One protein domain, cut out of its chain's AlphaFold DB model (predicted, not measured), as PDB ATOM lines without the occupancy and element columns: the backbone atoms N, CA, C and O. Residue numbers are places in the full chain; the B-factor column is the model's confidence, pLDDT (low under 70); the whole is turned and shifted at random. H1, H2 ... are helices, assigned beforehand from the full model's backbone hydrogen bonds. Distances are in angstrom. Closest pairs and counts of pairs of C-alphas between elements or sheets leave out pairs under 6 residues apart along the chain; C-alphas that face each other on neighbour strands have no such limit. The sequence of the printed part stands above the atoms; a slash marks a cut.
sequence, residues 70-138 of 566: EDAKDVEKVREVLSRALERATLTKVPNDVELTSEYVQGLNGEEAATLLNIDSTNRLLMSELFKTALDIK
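AT A GLANCE: This is residues 70 to 138 of the 566 residues of the protein "Hypothetical protein" of Aureoumbra lagunensis (UniProt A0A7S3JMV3). Two long helices, H1 and H3, lie side by side and run the same way, and the short helix H2 packs steeply on H1 near H1's beginning. From the far end of H1 a loop sticks out lengthwise, with residues 92 to 102 standing free, and then folds back to H2. The printed part has 69 residues with three named helices, H1, H2 and H3 in that order, and no named strand; the class is all helix. The whole is only just loose, close to compact, with a radius of gyration of the C-alphas of 13.5 A and spans of 44 by 21 by 17 A.

HOW THE PARTS SIT: H1, residues 75 to 90, is the longest helix. It touches H3, residues 124 to 138, at a shallow tilt of 7 degrees, the same way; their closest C-alphas, those of Leu 86 and Ile 137, are 6.3 A apart. With residues 78 to 81 alone, H1 touches H2, residues 110 to 117, at a steep tilt of 64 degrees, opposite ways; their closest C-alphas, those of Val 81 and Glu 112, are 6.1 A apart. H2 and H3 are close but not clearly touching: their closest C-alphas, those of Leu 116 and Leu 130, are 7.8 A apart. In H1, H2 and H3 every O i to N i+4 pair is within hydrogen-bond range.

IN THESE COORDINATES: H1 begins at C-alpha 75 at (-8.869, 6.814, 13.659) and measures 22.6 A from first to last C-alpha. H3 measures 20.6 A and ends at C-alpha 138 at (-22.519, 15.162, -2.470). H2 measures 10.2 A and begins at C-alpha 110 at (-2.398, 16.291, -1.163).

THE WHOLE: The two C-alphas farthest apart, those of Asp 97 and Thr 122, are 44.9 A apart. Without residues 92 to 102, the body spans 33 by 21 by 16 A. The link from H1 to H2 is long, with 19 residues, and the link from H2 to H3 is short, with 6. The printed part has no cut. The mean pLDDT of the printed part is 86.3, and residues 92 to 106 are under 70.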
ATOM      1  N   GLU A  70       0.852   5.470   8.234       98.06
ATOM      2  CA  GLU A  70       0.535   5.307   9.658       98.06
ATOM      3  C   GLU A  70      -0.618   6.220  10.082       98.06
ATOM      4  O   GLU A  70      -1.477   5.801  10.853       98.06
ATOM      5  N   ASP A  71      -0.708   7.425   9.512       97.88
ATOM      6  CA  ASP A  71      -1.832   8.334   9.761       97.88
ATOM      7  C   ASP A  71      -3.167   7.728   9.307       97.88
ATOM      8  O   ASP A  71      -4.182   7.917   9.967       97.88
ATOM      9  N   ALA A  72      -3.168   6.951   8.222       97.88
ATOM     10  CA  ALA A  72      -4.356   6.269   7.715       97.88
ATOM     11  C   ALA A  72      -4.882   5.150   8.637       97.88
ATOM     12  O   ALA A  72      -6.011   4.689   8.458       97.88
ATOM     13  N   LYS A  73      -4.077   4.701   9.610       98.00
ATOM     14  CA  LYS A  73      -4.475   3.722  10.638       98.00
ATOM     15  C   LYS A  73      -4.999   4.396  11.908       98.00
ATOM     16  O   LYS A  73      -5.682   3.752  12.701       98.00
ATOM     17  N   ASP A  74      -4.671   5.670  12.106       98.06
ATOM     18  CA  ASP A  74      -5.080   6.462  13.260       98.06
ATOM     19  C   ASP A  74      -6.489   7.024  13.035       98.06
ATOM     20  O   ASP A  74      -6.720   7.912  12.210       98.06
ATOM     21  N   VAL A  75      -7.447   6.479  13.785       98.06
ATOM     22  CA  VAL A  75      -8.869   6.814  13.659       98.06
ATOM     23  C   VAL A  75      -9.128   8.304  13.891       98.06
ATOM     24  O   VAL A  75      -9.922   8.901  13.165       98.06
ATOM     25  N   GLU A  76      -8.450   8.924  14.856       98.00
ATOM     26  CA  GLU A  76      -8.695  10.328  15.191       98.00
ATOM     27  C   GLU A  76      -8.118  11.259  14.122       98.00
ATOM     28  O   GLU A  76      -8.782  12.216  13.718       98.00
ATOM     29  N   LYS A  77      -6.947  10.930  13.562       97.94
ATOM     30  CA  LYS A  77      -6.397  11.676  12.418       97.94
ATOM     31  C   LYS A  77      -7.292  11.580  11.190       97.94
ATOM     32  O   LYS A  77      -7.548  12.595  10.538       97.94
ATOM     33  N   VAL A  78      -7.796  10.387  10.869       98.62
ATOM     34  CA  VAL A  78      -8.718  10.208   9.737       98.62
ATOM     35  C   VAL A  78      -9.998  11.015   9.955       98.62
ATOM     36  O   VAL A  78     -10.415  11.745   9.053       98.62
ATOM     37  N   ARG A  79     -10.582  10.981  11.158       98.50
ATOM     38  CA  ARG A  79     -11.761  11.790  11.509       98.50
ATOM     39  C   ARG A  79     -11.507  13.286  11.401       98.50
ATOM     40  O   ARG A  79     -12.363  14.007  10.890       98.50
ATOM     41  N   GLU A  80     -10.335  13.760  11.807       97.81
ATOM     42  CA  GLU A  80      -9.952  15.163  11.647       97.81
ATOM     43  C   GLU A  80      -9.902  15.565  10.163       97.81
ATOM     44  O   GLU A  80     -10.381  16.636   9.780       97.81
ATOM     45  N   VAL A  81      -9.350  14.706   9.300       98.00
ATOM     46  CA  VAL A  81      -9.334  14.935   7.845       98.00
ATOM     47  C   VAL A  81     -10.757  14.955   7.273       98.00
ATOM     48  O   VAL A  81     -11.091  15.858   6.502       98.00
ATOM     49  N   LEU A  82     -11.621  14.017   7.673       97.75
ATOM     50  CA  LEU A  82     -13.021  13.966   7.233       97.75
ATOM     51  C   LEU A  82     -13.825  15.191   7.700       97.75
ATOM     52  O   LEU A  82     -14.565  15.775   6.904       97.75
ATOM     53  N   SER A  83     -13.636  15.641   8.946       95.50
ATOM     54  CA  SER A  83     -14.266  16.865   9.467       95.50
ATOM     55  C   SER A  83     -13.844  18.085   8.653       95.50
ATOM     56  O   SER A  83     -14.688  18.866   8.210       95.50
ATOM     57  N   ARG A  84     -12.541  18.211   8.363       93.31
ATOM     58  CA  ARG A  84     -12.018  19.284   7.506       93.31
ATOM     59  C   ARG A  84     -12.623  19.243   6.107       93.31
ATOM     60  O   ARG A  84     -13.002  20.300   5.604       93.31
ATOM     61  N   ALA A  85     -12.749  18.065   5.487       93.62
ATOM     62  CA  ALA A  85     -13.388  17.927   4.176       93.62
ATOM     63  C   ALA A  85     -14.819  18.486   4.185       93.62
ATOM     64  O   ALA A  85     -15.176  19.298   3.329       93.62
ATOM     65  N   LEU A  86     -15.623  18.097   5.179       91.50
ATOM     66  CA  LEU A  86     -17.016  18.525   5.296       91.50
ATOM     67  C   LEU A  86     -17.146  20.031   5.577       91.50
ATOM     68  O   LEU A  86     -17.931  20.724   4.920       91.50
ATOM     69  N   GLU A  87     -16.361  20.566   6.515       88.31
ATOM     70  CA  GLU A  87     -16.359  22.000   6.843       88.31
ATOM     71  C   GLU A  87     -15.995  22.860   5.627       88.31
ATOM     72  O   GLU A  87     -16.682  23.835   5.306       88.31
ATOM     73  N   ARG A  88     -14.946  22.466   4.900       86.44
ATOM     74  CA  ARG A  88     -14.445  23.195   3.728       86.44
ATOM     75  C   ARG A  88     -15.364  23.077   2.513       86.44
ATOM     76  O   ARG A  88     -15.426  24.010   1.720       86.44
ATOM     77  N   ALA A  89     -16.094  21.973   2.362       85.38
ATOM     78  CA  ALA A  89     -17.062  21.802   1.277       85.38
ATOM     79  C   ALA A  89     -18.389  22.549   1.513       85.38
ATOM     80  O   ALA A  89     -19.145  22.787   0.571       85.38
ATOM     81  N   THR A  90     -18.715  22.886   2.765       75.19
ATOM     82  CA  THR A  90     -20.016  23.479   3.123       75.19
ATOM     83  C   THR A  90     -19.978  24.998   3.280       75.19
ATOM     84  O   THR A  90     -21.042  25.620   3.208       75.19
ATOM     85  N   LEU A  91     -18.788  25.588   3.463       70.25
ATOM     86  CA  LEU A  91     -18.549  27.034   3.619       70.25
ATOM     87  C   LEU A  91     -19.441  27.714   4.658       70.25
ATOM     88  O   LEU A  91     -19.791  28.884   4.526       70.25
ATOM     89  N   THR A  92     -19.784  26.996   5.726       61.53
ATOM     90  CA  THR A  92     -20.704  27.468   6.775       61.53
ATOM     91  C   THR A  92     -20.242  28.741   7.489       61.53
ATOM     92  O   THR A  92     -21.048  29.387   8.150       61.53
ATOM     93  N   LYS A  93     -18.964  29.118   7.351       57.75
ATOM     94  CA  LYS A  93     -18.324  30.238   8.056       57.75
ATOM     95  C   LYS A  93     -17.941  31.421   7.148       57.75
ATOM     96  O   LYS A  93     -17.296  32.343   7.638       57.75
ATOM     97  N   VAL A  94     -18.298  31.420   5.858       59.06
ATOM     98  CA  VAL A  94     -17.945  32.511   4.922       59.06
ATOM     99  C   VAL A  94     -19.148  33.445   4.702       59.06
ATOM    100  O   VAL A  94     -20.169  32.989   4.184       59.06
ATOM    101  N   PRO A  95     -19.070  34.740   5.076       56.91
ATOM    102  CA  PRO A  95     -20.142  35.708   4.825       56.91
ATOM    103  C   PRO A  95     -20.444  35.900   3.326       56.91
ATOM    104  O   PRO A  95     -19.547  35.857   2.484       56.91
ATOM    105  N   ASN A  96     -21.718  36.131   2.979       54.97
ATOM    106  CA  ASN A  96     -22.202  36.222   1.586       54.97
ATOM    107  C   ASN A  96     -21.605  37.391   0.772       54.97
ATOM    108  O   ASN A  96     -21.654  37.378  -0.463       54.97
ATOM    109  N   ASP A  97     -21.107  38.409   1.462       53.66
ATOM    110  CA  ASP A  97     -20.557  39.664   0.953       53.66
ATOM    111  C   ASP A  97     -19.039  39.620   0.712       53.66
ATOM    112  O   ASP A  97     -18.497  40.532   0.088       53.66
ATOM    113  N   VAL A  98     -18.356  38.545   1.119       55.22
ATOM    114  CA  VAL A  98     -16.928  38.360   0.835       55.22
ATOM    115  C   VAL A  98     -16.739  37.898  -0.610       55.22
ATOM    116  O   VAL A  98     -17.311  36.901  -1.065       55.22
ATOM    117  N   GLU A  99     -15.911  38.627  -1.361       53.78
ATOM    118  CA  GLU A  99     -15.439  38.161  -2.658       53.78
ATOM    119  C   GLU A  99     -14.481  36.984  -2.435       53.78
ATOM    120  O   GLU A  99     -13.448  37.102  -1.772       53.78
ATOM    121  N   LEU A 100     -14.850  35.830  -2.988       57.50
ATOM    122  CA  LEU A 100     -14.095  34.582  -2.945       57.50
ATOM    123  C   LEU A 100     -12.839  34.729  -3.828       57.50
ATOM    124  O   LEU A 100     -12.795  34.267  -4.967       57.50
ATOM    125  N   THR A 101     -11.850  35.491  -3.354       50.22
ATOM    126  CA  THR A 101     -10.787  36.084  -4.191       50.22
ATOM    127  C   THR A 101      -9.659  35.121  -4.570       50.22
ATOM    128  O   THR A 101      -9.042  35.311  -5.615       50.22
ATOM    129  N   SER A 102      -9.442  34.033  -3.827       51.28
ATOM    130  CA  SER A 102      -8.865  32.771  -4.327       51.28
ATOM    131  C   SER A 102      -8.954  31.705  -3.229       51.28
ATOM    132  O   SER A 102      -8.163  31.699  -2.289       51.28
ATOM    133  N   GLU A 103      -9.933  30.814  -3.328       42.56
ATOM    134  CA  GLU A 103     -10.308  29.884  -2.254       42.56
ATOM    135  C   GLU A 103      -9.787  28.459  -2.474       42.56
ATOM    136  O   GLU A 103     -10.573  27.508  -2.488       42.56
ATOM    137  N   TYR A 104      -8.477  28.264  -2.651       44.19
ATOM    138  CA  TYR A 104      -7.938  26.899  -2.738       44.19
ATOM    139  C   TYR A 104      -7.814  26.222  -1.366       44.19
ATOM    140  O   TYR A 104      -6.757  25.730  -0.990       44.19
ATOM    141  N   VAL A 105      -8.908  26.209  -0.607       47.97
ATOM    142  CA  VAL A 105      -9.138  25.260   0.483       47.97
ATOM    143  C   VAL A 105     -10.643  24.996   0.560       47.97
ATOM    144  O   VAL A 105     -11.324  25.417   1.488       47.97
ATOM    145  N   GLN A 106     -11.187  24.322  -0.450       64.50
ATOM    146  CA  GLN A 106     -12.556  23.807  -0.397       64.50
ATOM    147  C   GLN A 106     -12.557  22.323  -0.701       64.50
ATOM    148  O   GLN A 106     -13.146  21.889  -1.672       64.50
ATOM    149  N   GLY A 107     -11.810  21.570   0.097       76.62
ATOM    150  CA  GLY A 107     -11.613  20.135  -0.036       76.62
ATOM    151  C   GLY A 107     -10.381  19.707   0.751       76.62
ATOM    152  O   GLY A 107     -10.092  20.271   1.814       76.62
ATOM    153  N   LEU A 108      -9.631  18.752   0.216       91.69
ATOM    154  CA  LEU A 108      -8.444  18.184   0.849       91.69
ATOM    155  C   LEU A 108      -7.179  18.584   0.093       91.69
ATOM    156  O   LEU A 108      -7.169  18.629  -1.137       91.69
ATOM    157  N   ASN A 109      -6.106  18.855   0.831       92.75
ATOM    158  CA  ASN A 109      -4.770  18.972   0.254       92.75
ATOM    159  C   ASN A 109      -4.195  17.580  -0.090       92.75
ATOM    160  O   ASN A 109      -4.807  16.552   0.195       92.75
ATOM    161  N   GLY A 110      -3.015  17.545  -0.718       94.62
ATOM    162  CA  GLY A 110      -2.398  16.291  -1.163       94.62
ATOM    163  C   GLY A 110      -2.093  15.303  -0.032       94.62
ATOM    164  O   GLY A 110      -2.337  14.114  -0.199       94.62
ATOM    165  N   GLU A 111      -1.627  15.780   1.125       97.06
ATOM    166  CA  GLU A 111      -1.330  14.925   2.283       97.06
ATOM    167  C   GLU A 111      -2.625  14.379   2.902       97.06
ATOM    168  O   GLU A 111      -2.765  13.175   3.072       97.06
ATOM    169  N   GLU A 112      -3.620  15.237   3.128       98.00
ATOM    170  CA  GLU A 112      -4.941  14.848   3.639       98.00
ATOM    171  C   GLU A 112      -5.638  13.827   2.716       98.00
ATOM    172  O   GLU A 112      -6.185  12.826   3.180       98.00
ATOM    173  N   ALA A 113      -5.604  14.047   1.397       98.31
ATOM    174  CA  ALA A 113      -6.155  13.105   0.426       98.31
ATOM    175  C   ALA A 113      -5.378  11.778   0.416       98.31
ATOM    176  O   ALA A 113      -5.996  10.716   0.326       98.31
ATOM    177  N   ALA A 114      -4.046  11.817   0.542       98.75
ATOM    178  CA  ALA A 114      -3.213  10.620   0.634       98.75
ATOM    179  C   ALA A 114      -3.533   9.802   1.892       98.75
ATOM    180  O   ALA A 114      -3.668   8.583   1.786       98.75
ATOM    181  N   THR A 115      -3.759  10.457   3.039       98.88
ATOM    182  CA  THR A 115      -4.213   9.800   4.275       98.88
ATOM    183  C   THR A 115      -5.488   8.998   4.033       98.88
ATOM    184  O   THR A 115      -5.542   7.821   4.380       98.88
ATOM    185  N   LEU A 116      -6.499   9.582   3.378       98.81
ATOM    186  CA  LEU A 116      -7.746   8.860   3.103       98.81
ATOM    187  C   LEU A 116      -7.584   7.759   2.043       98.81
ATOM    188  O   LEU A 116      -8.203   6.704   2.153       98.81
ATOM    189  N   LEU A 117      -6.750   7.970   1.021       98.75
ATOM    190  CA  LEU A 117      -6.459   6.957  -0.003       98.75
ATOM    191  C   LEU A 117      -5.716   5.739   0.573       98.75
ATOM    192  O   LEU A 117      -5.912   4.618   0.096       98.75
ATOM    193  N   ASN A 118      -4.900   5.951   1.605       98.81
ATOM    194  CA  ASN A 118      -4.153   4.911   2.310       98.81
ATOM    195  C   ASN A 118      -4.973   4.129   3.346       98.81
ATOM    196  O   ASN A 118      -4.447   3.159   3.889       98.81
ATOM    197  N   ILE A 119      -6.238   4.491   3.602       98.75
ATOM    198  CA  ILE A 119      -7.123   3.694   4.463       98.75
ATOM    199  C   ILE A 119      -7.196   2.272   3.903       98.75
ATOM    200  O   ILE A 119      -7.535   2.083   2.733       98.75
ATOM    201  N   ASP A 120      -6.891   1.269   4.724       98.00
ATOM    202  CA  ASP A 120      -7.062  -0.132   4.343       98.00
ATOM    203  C   ASP A 120      -8.536  -0.390   3.997       98.00
ATOM    204  O   ASP A 120      -9.433  -0.105   4.793       98.00
ATOM    205  N   SER A 121      -8.801  -0.912   2.800       96.56
ATOM    206  CA  SER A 121     -10.161  -1.141   2.310       96.56
ATOM    207  C   SER A 121     -10.918  -2.211   3.112       96.56
ATOM    208  O   SER A 121     -12.148  -2.258   3.052       96.56
ATOM    209  N   THR A 122     -10.215  -3.012   3.919       96.88
ATOM    210  CA  THR A 122     -10.789  -3.953   4.894       96.88
ATOM    211  C   THR A 122     -11.209  -3.285   6.212       96.88
ATOM    212  O   THR A 122     -12.013  -3.852   6.959       96.88
ATOM    213  N   ASN A 123     -10.750  -2.059   6.498       97.75
ATOM    214  CA  ASN A 123     -11.160  -1.294   7.676       97.75
ATOM    215  C   ASN A 123     -12.571  -0.714   7.484       97.75
ATOM    216  O   ASN A 123     -12.764   0.431   7.068       97.75
ATOM    217  N   ARG A 124     -13.580  -1.529   7.809       96.56
ATOM    218  CA  ARG A 124     -15.001  -1.196   7.609       96.56
ATOM    219  C   ARG A 124     -15.443   0.072   8.344       96.56
ATOM    220  O   ARG A 124     -16.284   0.793   7.815       96.56
ATOM    221  N   LEU A 125     -14.875   0.361   9.519       97.88
ATOM    222  CA  LEU A 125     -15.211   1.558  10.293       97.88
ATOM    223  C   LEU A 125     -14.815   2.830   9.531       97.88
ATOM    224  O   LEU A 125     -15.675   3.654   9.225       97.88
ATOM    225  N   LEU A 126     -13.536   2.957   9.169       98.38
ATOM    226  CA  LEU A 126     -13.028   4.153   8.487       98.38
ATOM    227  C   LEU A 126     -13.598   4.300   7.075       98.38
ATOM    228  O   LEU A 126     -13.923   5.409   6.653       98.38
ATOM    229  N   MET A 127     -13.786   3.188   6.360       98.56
ATOM    230  CA  MET A 127     -14.444   3.189   5.051       98.56
ATOM    231  C   MET A 127     -15.892   3.687   5.143       98.56
ATOM    232  O   MET A 127     -16.313   4.503   4.324       98.56
ATOM    233  N   SER A 128     -16.647   3.251   6.157       98.38
ATOM    234  CA  SER A 128     -18.020   3.717   6.376       98.38
ATOM    235  C   SER A 128     -18.078   5.208   6.714       98.38
ATOM    236  O   SER A 128     -18.947   5.913   6.200       98.38
ATOM    237  N   GLU A 129     -17.169   5.702   7.559       98.56
ATOM    238  CA  GLU A 129     -17.087   7.130   7.893       98.56
ATOM    239  C   GLU A 129     -16.747   7.966   6.647       98.56
ATOM    240  O   GLU A 129     -17.446   8.937   6.354       98.56
ATOM    241  N   LEU A 130     -15.769   7.533   5.841       98.81
ATOM    242  CA  LEU A 130     -15.421   8.167   4.565       98.81
ATOM    243  C   LEU A 130     -16.611   8.220   3.597       98.81
ATOM    244  O   LEU A 130     -16.894   9.268   3.013       98.81
ATOM    245  N   PHE A 131     -17.311   7.100   3.410       98.75
ATOM    246  CA  PHE A 131     -18.461   7.023   2.506       98.75
ATOM    247  C   PHE A 131     -19.597   7.932   2.953       98.75
ATOM    248  O   PHE A 131     -20.184   8.628   2.123       98.75
ATOM    249  N   LYS A 132     -19.861   7.982   4.261       98.44
ATOM    250  CA  LYS A 132     -20.834   8.910   4.826       98.44
ATOM    251  C   LYS A 132     -20.441  10.363   4.558       98.44
ATOM    252  O   LYS A 132     -21.270  11.122   4.064       98.44
ATOM    253  N   THR A 133     -19.195  10.750   4.829       98.06
ATOM    254  CA  THR A 133     -18.727  12.121   4.570       98.06
ATOM    255  C   THR A 133     -18.852  12.491   3.093       98.06
ATOM    256  O   THR A 133     -19.314  13.584   2.762       98.06
ATOM    257  N   ALA A 134     -18.492  11.580   2.189       98.19
ATOM    258  CA  ALA A 134     -18.598  11.812   0.754       98.19
ATOM    259  C   ALA A 134     -20.060  11.974   0.294       98.19
ATOM    260  O   ALA A 134     -20.350  12.865  -0.513       98.19
ATOM    261  N   LEU A 135     -20.985  11.179   0.849       97.38
ATOM    262  CA  LEU A 135     -22.424  11.324   0.621       97.38
ATOM    263  C   LEU A 135     -22.936  12.678   1.125       97.38
ATOM    264  O   LEU A 135     -23.561  13.399   0.352       97.38
ATOM    265  N   ASP A 136     -22.612  13.057   2.363       95.31
ATOM    266  CA  ASP A 136     -23.049  14.322   2.970       95.31
ATOM    267  C   ASP A 136     -22.587  15.527   2.114       95.31
ATOM    268  O   ASP A 136     -23.364  16.439   1.810       95.31
ATOM    269  N   ILE A 137     -21.337  15.501   1.628       93.88
ATOM    270  CA  ILE A 137     -20.797  16.510   0.700       93.88
ATOM    271  C   ILE A 137     -21.544  16.488  -0.639       93.88
ATOM    272  O   ILE A 137     -21.901  17.542  -1.180       93.88
ATOM    273  N   LYS A 138     -21.790  15.300  -1.206       94.31
ATOM    274  CA  LYS A 138     -22.519  15.162  -2.470       94.31
ATOM    275  C   LYS A 138     -23.931  15.725  -2.345       94.31
ATOM    276  O   LYS A 138     -24.339  16.500  -3.209       94.31
TER     277      LYS A 138